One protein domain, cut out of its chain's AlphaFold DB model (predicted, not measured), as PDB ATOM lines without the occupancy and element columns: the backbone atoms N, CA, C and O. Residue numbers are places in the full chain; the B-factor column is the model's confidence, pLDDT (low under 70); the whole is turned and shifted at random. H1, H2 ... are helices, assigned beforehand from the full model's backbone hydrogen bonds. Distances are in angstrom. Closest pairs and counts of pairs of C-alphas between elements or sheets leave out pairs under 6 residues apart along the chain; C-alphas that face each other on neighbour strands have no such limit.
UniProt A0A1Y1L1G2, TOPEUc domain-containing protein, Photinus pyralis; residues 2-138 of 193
ATOM      1  N   ARG A   2     -37.842  29.870  29.729       84.56
ATOM      2  CA  ARG A   2     -36.692  30.654  30.215       84.56
ATOM      3  C   ARG A   2     -36.529  32.016  29.523       84.56
ATOM      4  O   ARG A   2     -36.452  33.025  30.212       84.56
ATOM      5  N   TYR A   3     -36.656  32.078  28.192       88.62
ATOM      6  CA  TYR A   3     -36.676  33.351  27.449       88.62
ATOM      7  C   TYR A   3     -37.750  34.333  27.929       88.62
ATOM      8  O   TYR A   3     -37.473  35.504  28.160       88.62
ATOM      9  N   GLN A   4     -38.985  33.856  28.121       89.31
ATOM     10  CA  GLN A   4     -40.088  34.700  28.592       89.31
ATOM     11  C   GLN A   4     -39.814  35.228  30.002       89.31
ATOM     12  O   GLN A   4     -40.082  36.397  30.278       89.31
ATOM     13  N   LYS A   5     -39.241  34.390  30.875       89.56
ATOM     14  CA  LYS A   5     -38.813  34.792  32.217       89.56
ATOM     15  C   LYS A   5     -37.750  35.888  32.131       89.56
ATOM     16  O   LYS A   5     -37.950  36.951  32.707       89.56
ATOM     17  N   TRP A   6     -36.679  35.674  31.366       90.31
ATOM     18  CA  TRP A   6     -35.626  36.671  31.144       90.31
ATOM     19  C   TRP A   6     -36.179  37.990  30.587       90.31
ATOM     20  O   TRP A   6     -35.965  39.047  31.178       90.31
ATOM     21  N   ARG A   7     -36.985  37.934  29.521       89.38
ATOM     22  CA  ARG A   7     -37.577  39.127  28.905       89.38
ATOM     23  C   ARG A   7     -38.461  39.900  29.896       89.38
ATOM     24  O   ARG A   7     -38.380  41.121  29.961       89.38
ATOM     25  N   THR A   8     -39.223  39.200  30.741       89.94
ATOM     26  CA  THR A   8     -40.025  39.814  31.822       89.94
ATOM     27  C   THR A   8     -39.148  40.479  32.891       89.94
ATOM     28  O   THR A   8     -39.483  41.553  33.386       89.94
ATOM     29  N   LYS A   9     -37.996  39.887  33.233       89.88
ATOM     30  CA  LYS A   9     -37.019  40.513  34.140       89.88
ATOM     31  C   LYS A   9     -36.436  41.794  33.541       89.88
ATOM     32  O   LYS A   9     -36.291  42.779  34.257       89.88
ATOM     33  N   MET A  10     -36.141  41.809  32.240       89.88
ATOM     34  CA  MET A  10     -35.653  43.013  31.557       89.88
ATOM     35  C   MET A  10     -36.695  44.142  31.566       89.88
ATOM     36  O   MET A  10     -36.338  45.283  31.843       89.88
ATOM     37  N   MET A  11     -37.984  43.826  31.394       90.62
ATOM     38  CA  MET A  11     -39.073  44.812  31.513       90.62
ATOM     39  C   MET A  11     -39.178  45.432  32.913       90.62
ATOM     40  O   MET A  11     -39.542  46.598  33.053       90.62
ATOM     41  N   ILE A  12     -38.846  44.681  33.969       90.62
ATOM     42  CA  ILE A  12     -38.791  45.236  35.331       90.62
ATOM     43  C   ILE A  12     -37.702  46.311  35.430       90.62
ATOM     44  O   ILE A  12     -37.924  47.317  36.097       90.62
ATOM     45  N   LEU A  13     -36.554  46.135  34.764       89.19
ATOM     46  CA  LEU A  13     -35.485  47.141  34.754       89.19
ATOM     47  C   LEU A  13     -35.852  48.394  33.966       89.19
ATOM     48  O   LEU A  13     -35.349  49.466  34.293       89.19
ATOM     49  N   ASP A  14     -36.703  48.263  32.950       89.31
ATOM     50  CA  ASP A  14     -37.237  49.400  32.203       89.31
ATOM     51  C   ASP A  14     -38.169  50.258  33.075       89.31
ATOM     52  O   ASP A  14     -38.031  51.479  33.113       89.31
ATOM     53  N   LEU A  15     -39.044  49.621  33.869       88.56
ATOM     54  CA  LEU A  15     -39.919  50.326  34.817       88.56
ATOM     55  C   LEU A  15     -39.174  50.874  36.038       88.56
ATOM     56  O   LEU A  15     -39.414  52.001  36.467       88.56
ATOM     57  N   GLU A  16     -38.314  50.058  36.646       89.56
ATOM     58  CA  GLU A  16     -37.617  50.394  37.880       89.56
ATOM     59  C   GLU A  16     -36.143  49.934  37.823       89.56
ATOM     60  O   GLU A  16     -35.793  48.856  38.313       89.56
ATOM     61  N   PRO A  17     -35.222  50.772  37.311       87.19
ATOM     62  CA  PRO A  17     -33.798  50.435  37.244       87.19
ATOM     63  C   PRO A  17     -33.161  50.142  38.615       87.19
ATOM     64  O   PRO A  17     -32.211  49.360  38.717       87.19
ATOM     65  N   SER A  18     -33.692  50.728  39.700       88.44
ATOM     66  CA  SER A  18     -33.248  50.454  41.077       88.44
ATOM     67  C   SER A  18     -33.504  49.015  41.520       88.44
ATOM     68  O   SER A  18     -32.847  48.544  42.453       88.44
ATOM     69  N   TYR A  19     -34.387  48.281  40.837       87.00
ATOM     70  CA  TYR A  19     -34.673  46.886  41.154       87.00
ATOM     71  C   TYR A  19     -33.450  45.976  40.957       87.00
ATOM     72  O   TYR A  19     -33.305  44.985  41.675       87.00
ATOM     73  N   LYS A  20     -32.496  46.376  40.096       87.00
ATOM     74  CA  LYS A  20     -31.188  45.708  39.959       87.00
ATOM     75  C   LYS A  20     -30.410  45.663  41.272       87.00
ATOM     76  O   LYS A  20     -29.782  44.658  41.582       87.00
ATOM     77  N   LYS A  21     -30.487  46.728  42.076       86.81
ATOM     78  CA  LYS A  21     -29.852  46.780  43.402       86.81
ATOM     79  C   LYS A  21     -30.630  45.966  44.437       86.81
ATOM     80  O   LYS A  21     -30.018  45.364  45.307       86.81
ATOM     81  N   LYS A  22     -31.964  45.924  44.328       87.88
ATOM     82  CA  LYS A  22     -32.843  45.208  45.270       87.88
ATOM     83  C   LYS A  22     -32.742  43.683  45.154       87.88
ATOM     84  O   LYS A  22     -32.766  43.003  46.172       87.88
ATOM     85  N   LYS A  23     -32.675  43.141  43.933       86.31
ATOM     86  CA  LYS A  23     -32.617  41.685  43.678       86.31
ATOM     87  C   LYS A  23     -31.215  41.158  43.361       86.31
ATOM     88  O   LYS A  23     -31.036  39.946  43.319       86.31
ATOM     89  N   GLY A  24     -30.242  42.049  43.172       86.81
ATOM     90  CA  GLY A  24     -28.888  41.703  42.746       86.81
ATOM     91  C   GLY A  24     -28.768  41.587  41.224       86.81
ATOM     92  O   GLY A  24     -29.743  41.305  40.529       86.81
ATOM     93  N   ALA A  25     -27.561  41.821  40.700       85.31
ATOM     94  CA  ALA A  25     -27.292  41.780  39.261       85.31
ATOM     95  C   ALA A  25     -27.489  40.375  38.665       85.31
ATOM     96  O   ALA A  25     -28.081  40.271  37.593       85.31
ATOM     97  N   SER A  26     -27.116  39.332  39.412       84.75
ATOM     98  CA  SER A  26     -27.246  37.924  39.014       84.75
ATOM     99  C   SER A  26     -28.679  37.503  38.714       84.75
ATOM    100  O   SER A  26     -28.927  36.683  37.838       84.75
ATOM    101  N   TRP A  27     -29.670  38.109  39.373       85.44
ATOM    102  CA  TRP A  27     -31.067  37.793  39.087       85.44
ATOM    103  C   TRP A  27     -31.480  38.195  37.665       85.44
ATOM    104  O   TRP A  27     -32.406  37.597  37.119       85.44
ATOM    105  N   PHE A  28     -30.808  39.182  37.070       84.44
ATOM    106  CA  PHE A  28     -31.083  39.722  35.736       84.44
ATOM    107  C   PHE A  28     -30.149  39.182  34.651       84.44
ATOM    108  O   PHE A  28     -30.325  39.528  33.484       84.44
ATOM    109  N   GLU A  29     -29.165  38.370  35.020       83.12
ATOM    110  CA  GLU A  29     -28.264  37.747  34.058       83.12
ATOM    111  C   GLU A  29     -29.013  36.736  33.181       83.12
ATOM    112  O   GLU A  29     -30.102  36.249  33.518       83.12
ATOM    113  N   LEU A  30     -28.451  36.508  31.996       80.75
ATOM    114  CA  LEU A  30     -28.903  35.458  31.096       80.75
ATOM    115  C   LEU A  30     -28.658  34.105  31.757       80.75
ATOM    116  O   LEU A  30     -27.652  33.907  32.432       80.75
ATOM    117  N   ASP A  31     -29.629  33.213  31.600       76.88
ATOM    118  CA  ASP A  31     -29.495  31.820  32.020       76.88
ATOM    119  C   ASP A  31     -28.367  31.170  31.201       76.88
ATOM    120  O   ASP A  31     -28.186  31.549  30.044       76.88
ATOM    121  N   GLU A  32     -27.625  30.212  31.758       74.69
ATOM    122  CA  GLU A  32     -26.452  29.612  31.084       74.69
ATOM    123  C   GLU A  32     -26.827  28.959  29.743       74.69
ATOM    124  O   GLU A  32     -26.036  28.944  28.804       74.69
ATOM    125  N   ASP A  33     -28.076  28.506  29.631       74.25
ATOM    126  CA  ASP A  33     -28.648  27.888  28.434       74.25
ATOM    127  C   ASP A  33     -29.270  28.899  27.442       74.25
ATOM    128  O   ASP A  33     -29.935  28.503  26.483       74.25
ATOM    129  N   LEU A  34     -29.144  30.207  27.691       81.25
ATOM    130  CA  LEU A  34     -29.637  31.272  26.817       81.25
ATOM    131  C   LEU A  34     -28.474  32.154  26.366       81.25
ATOM    132  O   LEU A  34     -28.054  33.061  27.082       81.25
ATOM    133  N   ASP A  35     -28.012  31.950  25.139       84.94
ATOM    134  CA  ASP A  35     -27.091  32.875  24.490       84.94
ATOM    135  C   ASP A  35     -27.827  33.883  23.584       84.94
ATOM    136  O   ASP A  35     -29.038  33.820  23.331       84.94
ATOM    137  N   GLN A  36     -27.078  34.882  23.124       83.69
ATOM    138  CA  GLN A  36     -27.609  35.961  22.295       83.69
ATOM    139  C   GLN A  36     -27.992  35.488  20.880       83.69
ATOM    140  O   GLN A  36     -28.813  36.140  20.228       83.69
ATOM    141  N   GLU A  37     -27.403  34.396  20.393       87.56
ATOM    142  CA  GLU A  37     -27.726  33.807  19.088       87.56
ATOM    143  C   GLU A  37     -29.084  33.107  19.161       87.56
ATOM    144  O   GLU A  37     -30.004  33.453  18.418       87.56
ATOM    145  N   TRP A  38     -29.267  32.253  20.165       90.19
ATOM    146  CA  TRP A  38     -30.514  31.572  20.471       90.19
ATOM    147  C   TRP A  38     -31.659  32.561  20.688       90.19
ATOM    148  O   TRP A  38     -32.764  32.342  20.194       90.19
ATOM    149  N   ILE A  39     -31.429  33.683  21.386       88.25
ATOM    150  CA  ILE A  39     -32.460  34.723  21.557       88.25
ATOM    151  C   ILE A  39     -32.930  35.266  20.205       88.25
ATOM    152  O   ILE A  39     -34.135  35.424  19.999       88.25
ATOM    153  N   GLN A  40     -32.004  35.553  19.290       89.56
ATOM    154  CA  GLN A  40     -32.336  36.090  17.969       89.56
ATOM    155  C   GLN A  40     -33.087  35.064  17.123       89.56
ATOM    156  O   GLN A  40     -34.118  35.395  16.534       89.56
ATOM    157  N   GLU A  41     -32.628  33.813  17.117       90.81
ATOM    158  CA  GLU A  41     -33.320  32.715  16.443       90.81
ATOM    159  C   GLU A  41     -34.724  32.505  17.012       90.81
ATOM    160  O   GLU A  41     -35.701  32.381  16.271       90.81
ATOM    161  N   HIS A  42     -34.861  32.536  18.337       90.88
ATOM    162  CA  HIS A  42     -36.148  32.381  18.995       90.88
ATOM    163  C   HIS A  42     -37.095  33.547  18.692       90.88
ATOM    164  O   HIS A  42     -38.284  33.334  18.453       90.88
ATOM    165  N   GLN A  43     -36.599  34.784  18.654       91.94
ATOM    166  CA  GLN A  43     -37.387  35.942  18.229       91.94
ATOM    167  C   GLN A  43     -37.839  35.821  16.771       91.94
ATOM    168  O   GLN A  43     -39.008  36.085  16.483       91.94
ATOM    169  N   GLN A  44     -36.958  35.375  15.871       91.94
ATOM    170  CA  GLN A  44     -37.301  35.120  14.472       91.94
ATOM    171  C   GLN A  44     -38.385  34.042  14.354       91.94
ATOM    172  O   GLN A  44     -39.391  34.241  13.670       91.94
ATOM    173  N   PHE A  45     -38.249  32.952  15.108       93.94
ATOM    174  CA  PHE A  45     -39.271  31.916  15.209       93.94
ATOM    175  C   PHE A  45     -40.623  32.484  15.672       93.94
ATOM    176  O   PHE A  45     -41.656  32.167  15.084       93.94
ATOM    177  N   LEU A  46     -40.650  33.362  16.683       93.12
ATOM    178  CA  LEU A  46     -41.890  33.996  17.155       93.12
ATOM    179  C   LEU A  46     -42.538  34.890  16.084       93.12
ATOM    180  O   LEU A  46     -43.766  34.898  15.953       93.12
ATOM    181  N   ILE A  47     -41.737  35.619  15.301       93.00
ATOM    182  CA  ILE A  47     -42.217  36.434  14.172       93.00
ATOM    183  C   ILE A  47     -42.868  35.533  13.114       93.00
ATOM    184  O   ILE A  47     -43.990  35.799  12.667       93.00
ATOM    185  N   GLU A  48     -42.196  34.451  12.725       92.88
ATOM    186  CA  GLU A  48     -42.682  33.511  11.711       92.88
ATOM    187  C   GLU A  48     -43.920  32.739  12.168       92.88
ATOM    188  O   GLU A  48     -44.871  32.556  11.396       92.88
ATOM    189  N   GLU A  49     -43.955  32.338  13.437       94.06
ATOM    190  CA  GLU A  49     -45.113  31.694  14.045       94.06
ATOM    191  C   GLU A  49     -46.324  32.636  14.009       94.06
ATOM    192  O   GLU A  49     -47.418  32.232  13.602       94.06
ATOM    193  N   GLN A  50     -46.135  33.912  14.364       92.25
ATOM    194  CA  GLN A  50     -47.202  34.909  14.344       92.25
ATOM    195  C   GLN A  50     -47.683  35.204  12.920       92.25
ATOM    196  O   GLN A  50     -48.892  35.265  12.674       92.25
ATOM    197  N   ARG A  51     -46.759  35.310  11.959       93.06
ATOM    198  CA  ARG A  51     -47.076  35.433  10.530       93.06
ATOM    199  C   ARG A  51     -47.922  34.257  10.055       93.06
ATOM    200  O   ARG A  51     -48.983  34.456   9.470       93.06
ATOM    201  N   THR A  52     -47.499  33.038  10.375       94.00
ATOM    202  CA  THR A  52     -48.205  31.807  10.006       94.00
ATOM    203  C   THR A  52     -49.593  31.743  10.642       94.00
ATOM    204  O   THR A  52     -50.563  31.395   9.967       94.00
ATOM    205  N   LYS A  53     -49.727  32.113  11.923       94.75
ATOM    206  CA  LYS A  53     -51.022  32.181  12.621       94.75
ATOM    207  C   LYS A  53     -51.975  33.166  11.945       94.75
ATOM    208  O   LYS A  53     -53.141  32.827  11.743       94.75
ATOM    209  N   ILE A  54     -51.494  34.354  11.579       92.88
ATOM    210  CA  ILE A  54     -52.302  35.380  10.907       92.88
ATOM    211  C   ILE A  54     -52.753  34.900   9.526       92.88
ATOM    212  O   ILE A  54     -53.947  34.976   9.232       92.88
ATOM    213  N   THR A  55     -51.841  34.347   8.722       91.88
ATOM    214  CA  THR A  55     -52.162  33.819   7.389       91.88
ATOM    215  C   THR A  55     -53.184  32.687   7.472       91.88
ATOM    216  O   THR A  55     -54.244  32.782   6.862       91.88
ATOM    217  N   LYS A  56     -52.952  31.679   8.325       94.56
ATOM    218  CA  LYS A  56     -53.895  30.560   8.510       94.56
ATOM    219  C   LYS A  56     -55.263  31.022   9.011       94.56
ATOM    220  O   LYS A  56     -56.285  30.450   8.643       94.56
ATOM    221  N   LYS A  57     -55.310  32.033   9.886       93.12
ATOM    222  CA  LYS A  57     -56.581  32.594  10.365       93.12
ATOM    223  C   LYS A  57     -57.318  33.323   9.242       93.12
ATOM    224  O   LYS A  57     -58.521  33.142   9.107       93.12
ATOM    225  N   PHE A  58     -56.605  34.099   8.428       93.19
ATOM    226  CA  PHE A  58     -57.170  34.789   7.269       93.19
ATOM    227  C   PHE A  58     -57.713  33.808   6.219       93.19
ATOM    228  O   PHE A  58     -58.828  33.989   5.735       93.19
ATOM    229  N   GLU A  59     -56.975  32.737   5.922       92.06
ATOM    230  CA  GLU A  59     -57.419  31.660   5.027       92.06
ATOM    231  C   GLU A  59     -58.706  31.007   5.539       92.06
ATOM    232  O   GLU A  59     -59.700  30.962   4.817       92.06
ATOM    233  N   LYS A  60     -58.743  30.609   6.819       93.81
ATOM    234  CA  LYS A  60     -59.947  30.039   7.445       93.81
ATOM    235  C   LYS A  60     -61.134  31.001   7.445       93.81
ATOM    236  O   LYS A  60     -62.270  30.569   7.250       93.81
ATOM    237  N   ASP A  61     -60.904  32.292   7.683       91.75
ATOM    238  CA  ASP A  61     -61.957  33.310   7.620       91.75
ATOM    239  C   ASP A  61     -62.529  33.406   6.192       91.75
ATOM    240  O   ASP A  61     -63.745  33.507   6.017       91.75
ATOM    241  N   ASN A  62     -61.678  33.320   5.167       92.31
ATOM    242  CA  ASN A  62     -62.098  33.334   3.766       92.31
ATOM    243  C   ASN A  62     -62.818  32.052   3.339       92.31
ATOM    244  O   ASN A  62     -63.816  32.135   2.622       92.31
ATOM    245  N   GLU A  63     -62.372  30.885   3.800       92.44
ATOM    246  CA  GLU A  63     -63.070  29.613   3.575       92.44
ATOM    247  C   GLU A  63     -64.487  29.644   4.159       92.44
ATOM    248  O   GLU A  63     -65.447  29.286   3.474       92.44
ATOM    249  N   LYS A  64     -64.641  30.153   5.389       92.94
ATOM    250  CA  LYS A  64     -65.955  30.325   6.029       92.94
ATOM    251  C   LYS A  64     -66.849  31.290   5.260       92.94
ATOM    252  O   LYS A  64     -68.017  30.990   5.037       92.94
ATOM    253  N   ARG A  65     -66.307  32.428   4.814       91.94
ATOM    254  CA  ARG A  65     -67.062  33.383   3.990       91.94
ATOM    255  C   ARG A  65     -67.523  32.762   2.682       91.94
ATOM    256  O   ARG A  65     -68.694  32.880   2.339       91.94
ATOM    257  N   LYS A  66     -66.648  32.018   2.003       91.38
ATOM    258  CA  LYS A  66     -66.998  31.296   0.777       91.38
ATOM    259  C   LYS A  66     -68.109  30.267   1.020       91.38
ATOM    260  O   LYS A  66     -69.040  30.199   0.222       91.38
ATOM    261  N   ALA A  67     -68.051  29.518   2.125       92.44
ATOM    262  CA  ALA A  67     -69.110  28.583   2.519       92.44
ATOM    263  C   ALA A  67     -70.452  29.293   2.783       92.44
ATOM    264  O   ALA A  67     -71.504  28.795   2.388       92.44
ATOM    265  N   ASN A  68     -70.407  30.499   3.353       91.12
ATOM    266  CA  ASN A  68     -71.574  31.352   3.594       91.12
ATOM    267  C   ASN A  68     -72.018  32.169   2.362       91.12
ATOM    268  O   ASN A  68     -72.917  32.997   2.474       91.12
ATOM    269  N   LYS A  69     -71.410  31.949   1.184       91.19
ATOM    270  CA  LYS A  69     -71.629  32.727  -0.056       91.19
ATOM    271  C   LYS A  69     -71.331  34.231   0.084       91.19
ATOM    272  O   LYS A  69     -71.822  35.044  -0.697       91.19
ATOM    273  N   GLU A  70     -70.496  34.604   1.047       89.50
ATOM    274  CA  GLU A  70     -69.957  35.951   1.212       89.50
ATOM    275  C   GLU A  70     -68.690  36.147   0.365       89.50
ATOM    276  O   GLU A  70     -67.969  35.198   0.037       89.50
ATOM    277  N   LYS A  71     -68.383  37.404   0.022       86.88
ATOM    278  CA  LYS A  71     -67.147  37.742  -0.695       86.88
ATOM    279  C   LYS A  71     -65.925  37.516   0.212       86.88
ATOM    280  O   LYS A  71     -65.988  37.854   1.396       86.88
ATOM    281  N   PRO A  72     -64.807  36.985  -0.317       86.62
ATOM    282  CA  PRO A  72     -63.575  36.842   0.451       86.62
ATOM    283  C   PRO A  72     -63.039  38.211   0.879       86.62
ATOM    284  O   PRO A  72     -63.265  39.224   0.213       86.62
ATOM    285  N   LEU A  73     -62.313  38.235   1.995       87.25
ATOM    286  CA  LEU A  73     -61.619  39.432   2.444       87.25
ATOM    287  C   LEU A  73     -60.560  39.850   1.418       87.25
ATOM    288  O   LEU A  73     -59.867  38.990   0.865       87.25
ATOM    289  N   PRO A  74     -60.383  41.160   1.197       89.75
ATOM    290  CA  PRO A  74     -59.350  41.661   0.305       89.75
ATOM    291  C   PRO A  74     -57.957  41.415   0.892       89.75
ATOM    292  O   PRO A  74     -57.759  41.457   2.105       89.75
ATOM    293  N   GLU A  75     -56.946  41.284   0.034       86.56
ATOM    294  CA  GLU A  75     -55.544  41.171   0.467       86.56
ATOM    295  C   GLU A  75     -55.066  42.368   1.304       86.56
ATOM    296  O   GLU A  75     -54.118  42.254   2.080       86.56
ATOM    297  N   LYS A  76     -55.725  43.526   1.173       90.75
ATOM    298  CA  LYS A  76     -55.448  44.709   1.995       90.75
ATOM    299  C   LYS A  76     -55.650  44.423   3.489       90.75
ATOM    300  O   LYS A  76     -54.816  44.834   4.286       90.75
ATOM    301  N   GLU A  77     -56.681  43.657   3.838       89.06
ATOM    302  CA  GLU A  77     -56.957  43.225   5.214       89.06
ATOM    303  C   GLU A  77     -55.852  42.288   5.727       89.06
ATOM    304  O   GLU A  77     -55.406  42.403   6.867       89.06
ATOM    305  N   LEU A  78     -55.342  41.389   4.876       88.12
ATOM    306  CA  LEU A  78     -54.199  40.546   5.233       88.12
ATOM    307  C   LEU A  78     -52.947  41.394   5.488       88.12
ATOM    308  O   LEU A  78     -52.253  41.170   6.478       88.12
ATOM    309  N   LYS A  79     -52.668  42.388   4.635       90.12
ATOM    310  CA  LYS A  79     -51.532  43.310   4.815       90.12
ATOM    311  C   LYS A  79     -51.646  44.121   6.105       90.12
ATOM    312  O   LYS A  79     -50.640  44.288   6.785       90.12
ATOM    313  N   GLU A  80     -52.846  44.576   6.452       91.69
ATOM    314  CA  GLU A  80     -53.110  45.286   7.706       91.69
ATOM    315  C   GLU A  80     -52.887  44.379   8.920       91.69
ATOM    316  O   GLU A  80     -52.172  44.750   9.847       91.69
ATOM    317  N   ARG A  81     -53.371  43.130   8.883       90.12
ATOM    318  CA  ARG A  81     -53.090  42.152   9.950       90.12
ATOM    319  C   ARG A  81     -51.599  41.826  10.058       90.12
ATOM    320  O   ARG A  81     -51.083  41.685  11.164       90.12
ATOM    321  N   LEU A  82     -50.893  41.734   8.930       92.06
ATOM    322  CA  LEU A  82     -49.444  41.524   8.891       92.06
ATOM    323  C   LEU A  82     -48.644  42.740   9.375       92.06
ATOM    324  O   LEU A  82     -47.467  42.579   9.697       92.06
ATOM    325  N   GLN A  83     -49.245  43.929   9.487       91.94
ATOM    326  CA  GLN A  83     -48.575  45.080  10.094       91.94
ATOM    327  C   GLN A  83     -48.167  44.777  11.540       91.94
ATOM    328  O   GLN A  83     -47.053  45.101  11.931       91.94
ATOM    329  N   ALA A  84     -48.984  44.022  12.281       89.88
ATOM    330  CA  ALA A  84     -48.636  43.576  13.629       89.88
ATOM    331  C   ALA A  84     -47.349  42.725  13.669       89.88
ATOM    332  O   ALA A  84     -46.612  42.772  14.651       89.88
ATOM    333  N   VAL A  85     -47.059  41.961  12.607       92.00
ATOM    334  CA  VAL A  85     -45.813  41.182  12.481       92.00
ATOM    335  C   VAL A  85     -44.629  42.113  12.241       92.00
ATOM    336  O   VAL A  85     -43.601  41.961  12.890       92.00
ATOM    337  N   LYS A  86     -44.787  43.110  11.362       91.62
ATOM    338  CA  LYS A  86     -43.745  44.116  11.103       91.62
ATOM    339  C   LYS A  86     -43.430  44.944  12.344       91.62
ATOM    340  O   LYS A  86     -42.269  45.236  12.612       91.62
ATOM    341  N   ASP A  87     -44.453  45.305  13.110       91.50
ATOM    342  CA  ASP A  87     -44.281  46.044  14.358       91.50
ATOM    343  C   ASP A  87     -43.546  45.185  15.398       91.50
ATOM    344  O   ASP A  87     -42.683  45.693  16.112       91.50
ATOM    345  N   LEU A  88     -43.839  43.879  15.461       89.81
ATOM    346  CA  LEU A  88     -43.128  42.931  16.324       89.81
ATOM    347  C   LEU A  88     -41.655  42.771  15.911       89.81
ATOM    348  O   LEU A  88     -40.770  42.828  16.758       89.81
ATOM    349  N   GLU A  89     -41.388  42.637  14.614       91.38
ATOM    350  CA  GLU A  89     -40.035  42.558  14.058       91.38
ATOM    351  C   GLU A  89     -39.227  43.827  14.360       91.38
ATOM    352  O   GLU A  89     -38.094  43.762  14.840       91.38
ATOM    353  N   ALA A  90     -39.829  45.001  14.158       91.44
ATOM    354  CA  ALA A  90     -39.202  46.275  14.481       91.44
ATOM    355  C   ALA A  90     -38.888  46.402  15.981       91.44
ATOM    356  O   ALA A  90     -37.855  46.977  16.333       91.44
ATOM    357  N   LYS A  91     -39.745  45.864  16.858       88.69
ATOM    358  CA  LYS A  91     -39.499  45.818  18.306       88.69
ATOM    359  C   LYS A  91     -38.313  44.927  18.643       88.69
ATOM    360  O   LYS A  91     -37.360  45.429  19.223       88.69
ATOM    361  N   PHE A  92     -38.308  43.665  18.216       90.44
ATOM    362  CA  PHE A  92     -37.192  42.753  18.498       90.44
ATOM    363  C   PHE A  92     -35.864  43.267  17.934       90.44
ATOM    364  O   PHE A  92     -34.842  43.231  18.614       90.44
ATOM    365  N   ARG A  93     -35.879  43.889  16.748       88.88
ATOM    366  CA  ARG A  93     -34.688  44.545  16.192       88.88
ATOM    367  C   ARG A  93     -34.181  45.702  17.062       88.88
ATOM    368  O   ARG A  93     -32.969  45.883  17.185       88.88
ATOM    369  N   LYS A  94     -35.078  46.505  17.645       87.81
ATOM    370  CA  LYS A  94     -34.706  47.577  18.585       87.81
ATOM    371  C   LYS A  94     -34.188  47.008  19.903       87.81
ATOM    372  O   LYS A  94     -33.143  47.464  20.359       87.81
ATOM    373  N   GLU A  95     -34.868  46.007  20.462       87.38
ATOM    374  CA  GLU A  95     -34.467  45.318  21.697       87.38
ATOM    375  C   GLU A  95     -33.041  44.761  21.562       87.38
ATOM    376  O   GLU A  95     -32.185  45.066  22.390       87.38
ATOM    377  N   ASN A  96     -32.740  44.068  20.458       85.44
ATOM    378  CA  ASN A  96     -31.411  43.500  20.201       85.44
ATOM    379  C   ASN A  96     -30.326  44.560  19.972       85.44
ATOM    380  O   ASN A  96     -29.164  44.326  20.286       85.44
ATOM    381  N   LYS A  97     -30.681  45.728  19.421       85.50
ATOM    382  CA  LYS A  97     -29.717  46.810  19.169       85.50
ATOM    383  C   LYS A  97     -29.406  47.624  20.428       85.50
ATOM    384  O   LYS A  97     -28.279  48.077  20.595       85.50
ATOM    385  N   ILE A  98     -30.413  47.878  21.260       83.38
ATOM    386  CA  ILE A  98     -30.307  48.747  22.443       83.38
ATOM    387  C   ILE A  98     -29.935  47.930  23.691       83.38
ATOM    388  O   ILE A  98     -29.408  48.487  24.653       83.38
ATOM    389  N   GLY A  99     -30.206  46.621  23.692       77.50
ATOM    390  CA  GLY A  99     -30.012  45.755  24.855       77.50
ATOM    391  C   GLY A  99     -30.992  46.058  25.992       77.50
ATOM    392  O   GLY A  99     -30.712  45.757  27.150       77.50
ATOM    393  N   LYS A 100     -32.124  46.702  25.682       81.81
ATOM    394  CA  LYS A 100     -33.195  47.020  26.633       81.81
ATOM    395  C   LYS A 100     -34.518  46.499  26.103       81.81
ATOM    396  O   LYS A 100     -34.810  46.655  24.919       81.81
ATOM    397  N   VAL A 101     -35.307  45.916  26.997       86.12
ATOM    398  CA  VAL A 101     -36.659  45.436  26.703       86.12
ATOM    399  C   VAL A 101     -37.645  46.416  27.315       86.12
ATOM    400  O   VAL A 101     -37.698  46.544  28.536       86.12
ATOM    401  N   GLU A 102     -38.419  47.089  26.468       84.31
ATOM    402  CA  GLU A 102     -39.451  48.031  26.906       84.31
ATOM    403  C   GLU A 102     -40.583  47.295  27.636       84.31
ATOM    404  O   GLU A 102     -41.025  46.217  27.222       84.31
ATOM    405  N   ALA A 103     -41.072  47.881  28.727       83.56
ATOM    406  CA  ALA A 103     -42.188  47.336  29.480       83.56
ATOM    407  C   ALA A 103     -43.479  47.368  28.648       83.56
ATOM    408  O   ALA A 103     -44.019  48.427  28.322       83.56
ATOM    409  N   GLU A 104     -44.011  46.189  28.322       78.94
ATOM    410  CA  GLU A 104     -45.225  46.054  27.521       78.94
ATOM    411  C   GLU A 104     -46.388  45.414  28.295       78.94
ATOM    412  O   GLU A 104     -46.215  44.609  29.217       78.94
ATOM    413  N   GLY A 105     -47.610  45.755  27.882       74.50
ATOM    414  CA  GLY A 105     -48.850  45.213  28.432       74.50
ATOM    415  C   GLY A 105     -49.708  46.256  29.148       74.50
ATOM    416  O   GLY A 105     -49.228  47.228  29.725       74.50
ATOM    417  N   ARG A 106     -51.029  46.052  29.115       71.19
ATOM    418  CA  ARG A 106     -51.987  46.961  29.762       71.19
ATOM    419  C   ARG A 106     -51.772  46.955  31.279       71.19
ATOM    420  O   ARG A 106     -51.894  45.896  31.902       71.19
ATOM    421  N   GLY A 107     -51.469  48.118  31.859       77.25
ATOM    422  CA  GLY A 107     -51.153  48.252  33.284       77.25
ATOM    423  C   GLY A 107     -49.843  47.556  33.656       77.25
ATOM    424  O   GLY A 107     -49.839  46.704  34.543       77.25
ATOM    425  N   ALA A 108     -48.768  47.847  32.919       83.44
ATOM    426  CA  ALA A 108     -47.426  47.380  33.242       83.44
ATOM    427  C   ALA A 108     -47.017  47.886  34.635       83.44
ATOM    428  O   ALA A 108     -47.047  49.084  34.907       83.44
ATOM    429  N   SER A 109     -46.682  46.959  35.528       89.75
ATOM    430  CA  SER A 109     -46.191  47.254  36.871       89.75
ATOM    431  C   SER A 109     -45.216  46.167  37.307       89.75
ATOM    432  O   SER A 109     -45.309  45.019  36.862       89.75
ATOM    433  N   VAL A 110     -44.299  46.520  38.208       88.25
ATOM    434  CA  VAL A 110     -43.316  45.575  38.750       88.25
ATOM    435  C   VAL A 110     -44.016  44.388  39.425       88.25
ATOM    436  O   VAL A 110     -43.668  43.246  39.143       88.25
ATOM    437  N   ASP A 111     -45.061  44.627  40.227       89.56
ATOM    438  CA  ASP A 111     -45.848  43.566  40.889       89.56
ATOM    439  C   ASP A 111     -46.452  42.568  39.887       89.56
ATOM    440  O   ASP A 111     -46.377  41.352  40.072       89.56
ATOM    441  N   LYS A 112     -46.993  43.069  38.771       90.81
ATOM    442  CA  LYS A 112     -47.577  42.218  37.732       90.81
ATOM    443  C   LYS A 112     -46.525  41.335  37.065       90.81
ATOM    444  O   LYS A 112     -46.792  40.163  36.803       90.81
ATOM    445  N   TYR A 113     -45.342  41.881  36.798       91.25
ATOM    446  CA  TYR A 113     -44.239  41.116  36.224       91.25
ATOM    447  C   TYR A 113     -43.660  40.097  37.207       91.25
ATOM    448  O   TYR A 113     -43.339  38.987  36.792       91.25
ATOM    449  N   LEU A 114     -43.601  40.408  38.503       90.31
ATOM    450  CA  LEU A 114     -43.198  39.440  39.528       90.31
ATOM    451  C   LEU A 114     -44.168  38.259  39.603       90.31
ATOM    452  O   LEU A 114     -43.725  37.117  39.533       90.31
ATOM    453  N   LYS A 115     -45.481  38.519  39.633       92.88
ATOM    454  CA  LYS A 115     -46.510  37.463  39.584       92.88
ATOM    455  C   LYS A 115     -46.439  36.639  38.299       92.88
ATOM    456  O   LYS A 115     -46.668  35.432  38.308       92.88
ATOM    457  N   ALA A 116     -46.122  37.278  37.173       91.62
ATOM    458  CA  ALA A 116     -45.918  36.570  35.914       91.62
ATOM    459  C   ALA A 116     -44.692  35.646  35.975       91.62
ATOM    460  O   ALA A 116     -44.771  34.516  35.497       91.62
ATOM    461  N   ILE A 117     -43.590  36.097  36.582       92.00
ATOM    462  CA  ILE A 117     -42.386  35.285  36.791       92.00
ATOM    463  C   ILE A 117     -42.679  34.104  37.721       92.00
ATOM    464  O   ILE A 117     -42.314  32.985  37.379       92.00
ATOM    465  N   GLU A 118     -43.388  34.320  38.828       92.88
ATOM    466  CA  GLU A 118     -43.785  33.255  39.759       92.88
ATOM    467  C   GLU A 118     -44.606  32.167  39.055       92.88
ATOM    468  O   GLU A 118     -44.279  30.985  39.122       92.88
ATOM    469  N   LYS A 119     -45.592  32.564  38.245       93.00
ATOM    470  CA  LYS A 119     -46.383  31.623  37.440       93.00
ATOM    471  C   LYS A 119     -45.550  30.877  36.390       93.00
ATOM    472  O   LYS A 119     -45.841  29.725  36.059       93.00
ATOM    473  N   LEU A 120     -44.555  31.541  35.799       92.12
ATOM    474  CA  LEU A 120     -43.621  30.886  34.882       92.12
ATOM    475  C   LEU A 120     -42.768  29.852  35.628       92.12
ATOM    476  O   LEU A 120     -42.563  28.772  35.082       92.12
ATOM    477  N   ASP A 121     -42.346  30.151  36.855       90.75
ATOM    478  CA  ASP A 121     -41.550  29.254  37.696       90.75
ATOM    479  C   ASP A 121     -42.345  28.029  38.147       90.75
ATOM    480  O   ASP A 121     -41.870  26.906  37.991       90.75
ATOM    481  N   GLU A 122     -43.592  28.212  38.580       93.19
ATOM    482  CA  GLU A 122     -44.504  27.096  38.852       93.19
ATOM    483  C   GLU A 122     -44.660  26.190  37.629       93.19
ATOM    484  O   GLU A 122     -44.593  24.964  37.727       93.19
ATOM    485  N   ARG A 123     -44.832  26.785  36.443       91.38
ATOM    486  CA  ARG A 123     -44.999  26.017  35.210       91.38
ATOM    487  C   ARG A 123     -43.724  25.291  34.792       91.38
ATOM    488  O   ARG A 123     -43.829  24.195  34.249       91.38
ATOM    489  N   VAL A 124     -42.553  25.888  35.007       90.81
ATOM    490  CA  VAL A 124     -41.264  25.225  34.774       90.81
ATOM    491  C   VAL A 124     -41.133  24.025  35.703       90.81
ATOM    492  O   VAL A 124     -40.950  22.924  35.199       90.81
ATOM    493  N   LYS A 125     -41.386  24.200  37.004       92.19
ATOM    494  CA  LYS A 125     -41.331  23.114  37.987       92.19
ATOM    495  C   LYS A 125     -42.250  21.947  37.620       92.19
ATOM    496  O   LYS A 125     -41.841  20.795  37.664       92.19
ATOM    497  N   VAL A 126     -43.486  22.237  37.202       92.69
ATOM    498  CA  VAL A 126     -44.426  21.195  36.753       92.69
ATOM    499  C   VAL A 126     -43.899  20.448  35.524       92.69
ATOM    500  O   VAL A 126     -44.043  19.230  35.448       92.69
ATOM    501  N   LEU A 127     -43.308  21.153  34.555       90.75
ATOM    502  CA  LEU A 127     -42.751  20.524  33.354       90.75
ATOM    503  C   LEU A 127     -41.494  19.703  33.653       90.75
ATOM    504  O   LEU A 127     -41.308  18.666  33.026       90.75
ATOM    505  N   GLU A 128     -40.663  20.146  34.595       90.25
ATOM    506  CA  GLU A 128     -39.480  19.414  35.057       90.25
ATOM    507  C   GLU A 128     -39.889  18.107  35.734       90.25
ATOM    508  O   GLU A 128     -39.473  17.047  35.278       90.25
ATOM    509  N   THR A 129     -40.820  18.148  36.694       92.25
ATOM    510  CA  THR A 129     -41.360  16.928  37.320       92.25
ATOM    511  C   THR A 129     -41.981  15.985  36.285       92.25
ATOM    512  O   THR A 129     -41.749  14.783  36.320       92.25
ATOM    513  N   GLN A 130     -42.724  16.508  35.303       89.56
ATOM    514  CA  GLN A 130     -43.282  15.677  34.227       89.56
ATOM    515  C   GLN A 130     -42.212  15.062  33.318       89.56
ATOM    516  O   GLN A 130     -42.407  13.961  32.798       89.56
ATOM    517  N   ALA A 131     -41.119  15.782  33.065       89.88
ATOM    518  CA  ALA A 131     -40.009  15.276  32.274       89.88
ATOM    519  C   ALA A 131     -39.277  14.159  33.024       89.88
ATOM    520  O   ALA A 131     -39.059  13.102  32.435       89.88
ATOM    521  N   GLU A 132     -38.991  14.362  34.313       90.81
ATOM    522  CA  GLU A 132     -38.408  13.358  35.211       90.81
ATOM    523  C   GLU A 132     -39.288  12.103  35.290       90.81
ATOM    524  O   GLU A 132     -38.802  10.996  35.055       90.81
ATOM    525  N   ASP A 133     -40.598  12.267  35.505       87.75
ATOM    526  CA  ASP A 133     -41.563  11.163  35.534       87.75
ATOM    527  C   ASP A 133     -41.576  10.374  34.219       87.75
ATOM    528  O   ASP A 133     -41.723   9.148  34.212       87.75
ATOM    529  N   ARG A 134     -41.457  11.061  33.076       86.94
ATOM    530  CA  ARG A 134     -41.449  10.409  31.762       86.94
ATOM    531  C   ARG A 134     -40.154   9.643  31.526       86.94
ATOM    532  O   ARG A 134     -40.208   8.558  30.952       86.94
ATOM    533  N   ASP A 135     -39.019  10.206  31.925       87.69
ATOM    534  CA  ASP A 135     -37.716   9.572  31.733       87.69
ATOM    535  C   ASP A 135     -37.552   8.360  32.660       87.69
ATOM    536  O   ASP A 135     -37.177   7.286  32.192       87.69
ATOM    537  N   GLY A 136     -37.969   8.471  33.926       85.44
ATOM    538  CA  GLY A 136     -37.979   7.348  34.869       85.44
ATOM    539  C   GLY A 136     -38.913   6.202  34.453       85.44
ATOM    540  O   GLY A 136     -38.618   5.037  34.704       85.44
ATOM    541  N   ASN A 137     -40.013   6.507  33.756       81.88
ATOM    542  CA  ASN A 137     -40.969   5.504  33.270       81.88
ATOM    543  C   ASN A 137     -40.704   5.025  31.833       81.88
ATOM    544  O   ASN A 137     -41.511   4.278  31.279       81.88
ATOM    545  N   LYS A 138     -39.595   5.433  31.208       81.25
ATOM    546  CA  LYS A 138     -39.306   5.127  29.799       81.25
ATOM    547  C   LYS A 138     -39.159   3.628  29.523       81.25
ATOM    548  O   LYS A 138     -39.493   3.176  28.431       81.25
TER     549      LYS A 138
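AT A GLANCE: This is residues 2 to 138 of the 193 residues of the protein "TOPEUc domain-containing protein" of Photinus pyralis (UniProt A0A1Y1L1G2). A long helical hairpin, H4 and H5, makes the longest axis, and near its open end a second antiparallel pair, H1 and H6, stands crosswise to it. H6 runs on well past H1, and residues 125 to 138 stick out as a free arm; the small H2 and H3 sit beside H1. The 137 printed residues hold six named helices, H1 to H6 in order, and no named strand: all helix. The whole is loose, with a radius of gyration of the C-alphas of 19.6 A and spans of 60 by 45 by 30 A.

IN THESE COORDINATES: H1, residues 2 to 15, begins at C-alpha 2 (-36.692, 30.654, 30.215) and is 20.5 A long. H2, residues 19 to 23, and H3, residues 25 to 28, are short. H4, residues 36 to 67, spans 46.6 A from C-alpha 36 at (-27.609, 35.961, 22.295). H5, residues 75 to 98, spans 34.3 A, with a kink of 27 degrees near residue 82. H6, residues 110 to 136, spans 38.8 A and ends at C-alpha 136 (-37.979, 7.348, 34.869).

HOW THE PARTS SIT: H1 is the hub. With residues 110 to 120 alone, H6 touches H1, at a shallow tilt of 11 degrees, opposite ways; Ile 12 and Val 110 have the closest C-alphas, 5.7 A. H1 and H2 only just touch, with 3 pairs of C-alphas within 8 A, only at the corner; the closest are Leu 13 and Tyr 19, 6.5 A. H1 and H3 only just touch, also with 3 pairs, closest at Lys 9 and Phe 28, 6.2 A. H1 and H4 are close but not clearly touching, about perpendicular at 80 degrees; the closest C-alphas, Tyr 3 and Ile 39, are 7.4 A apart. H4 and H5 touch as a hairpin, a shallow tilt of 10 degrees, closest at the C-alphas of Ile 47 and Val 85, 6.2 A. H4 and H6 are apart. Every O i to N i+4 pair is within hydrogen-bond range in H1, H2, H4 and H6, and 18 of 20 in H5; H3 is too short for one.

THE WHOLE: The C-alphas of Lys 21 and Lys 69, the two farthest apart, are 61.9 A apart. The printed part has no cut; the link H5 to H6 is long. Mean pLDDT of the printed part is 88.6, and no printed residue is under 70.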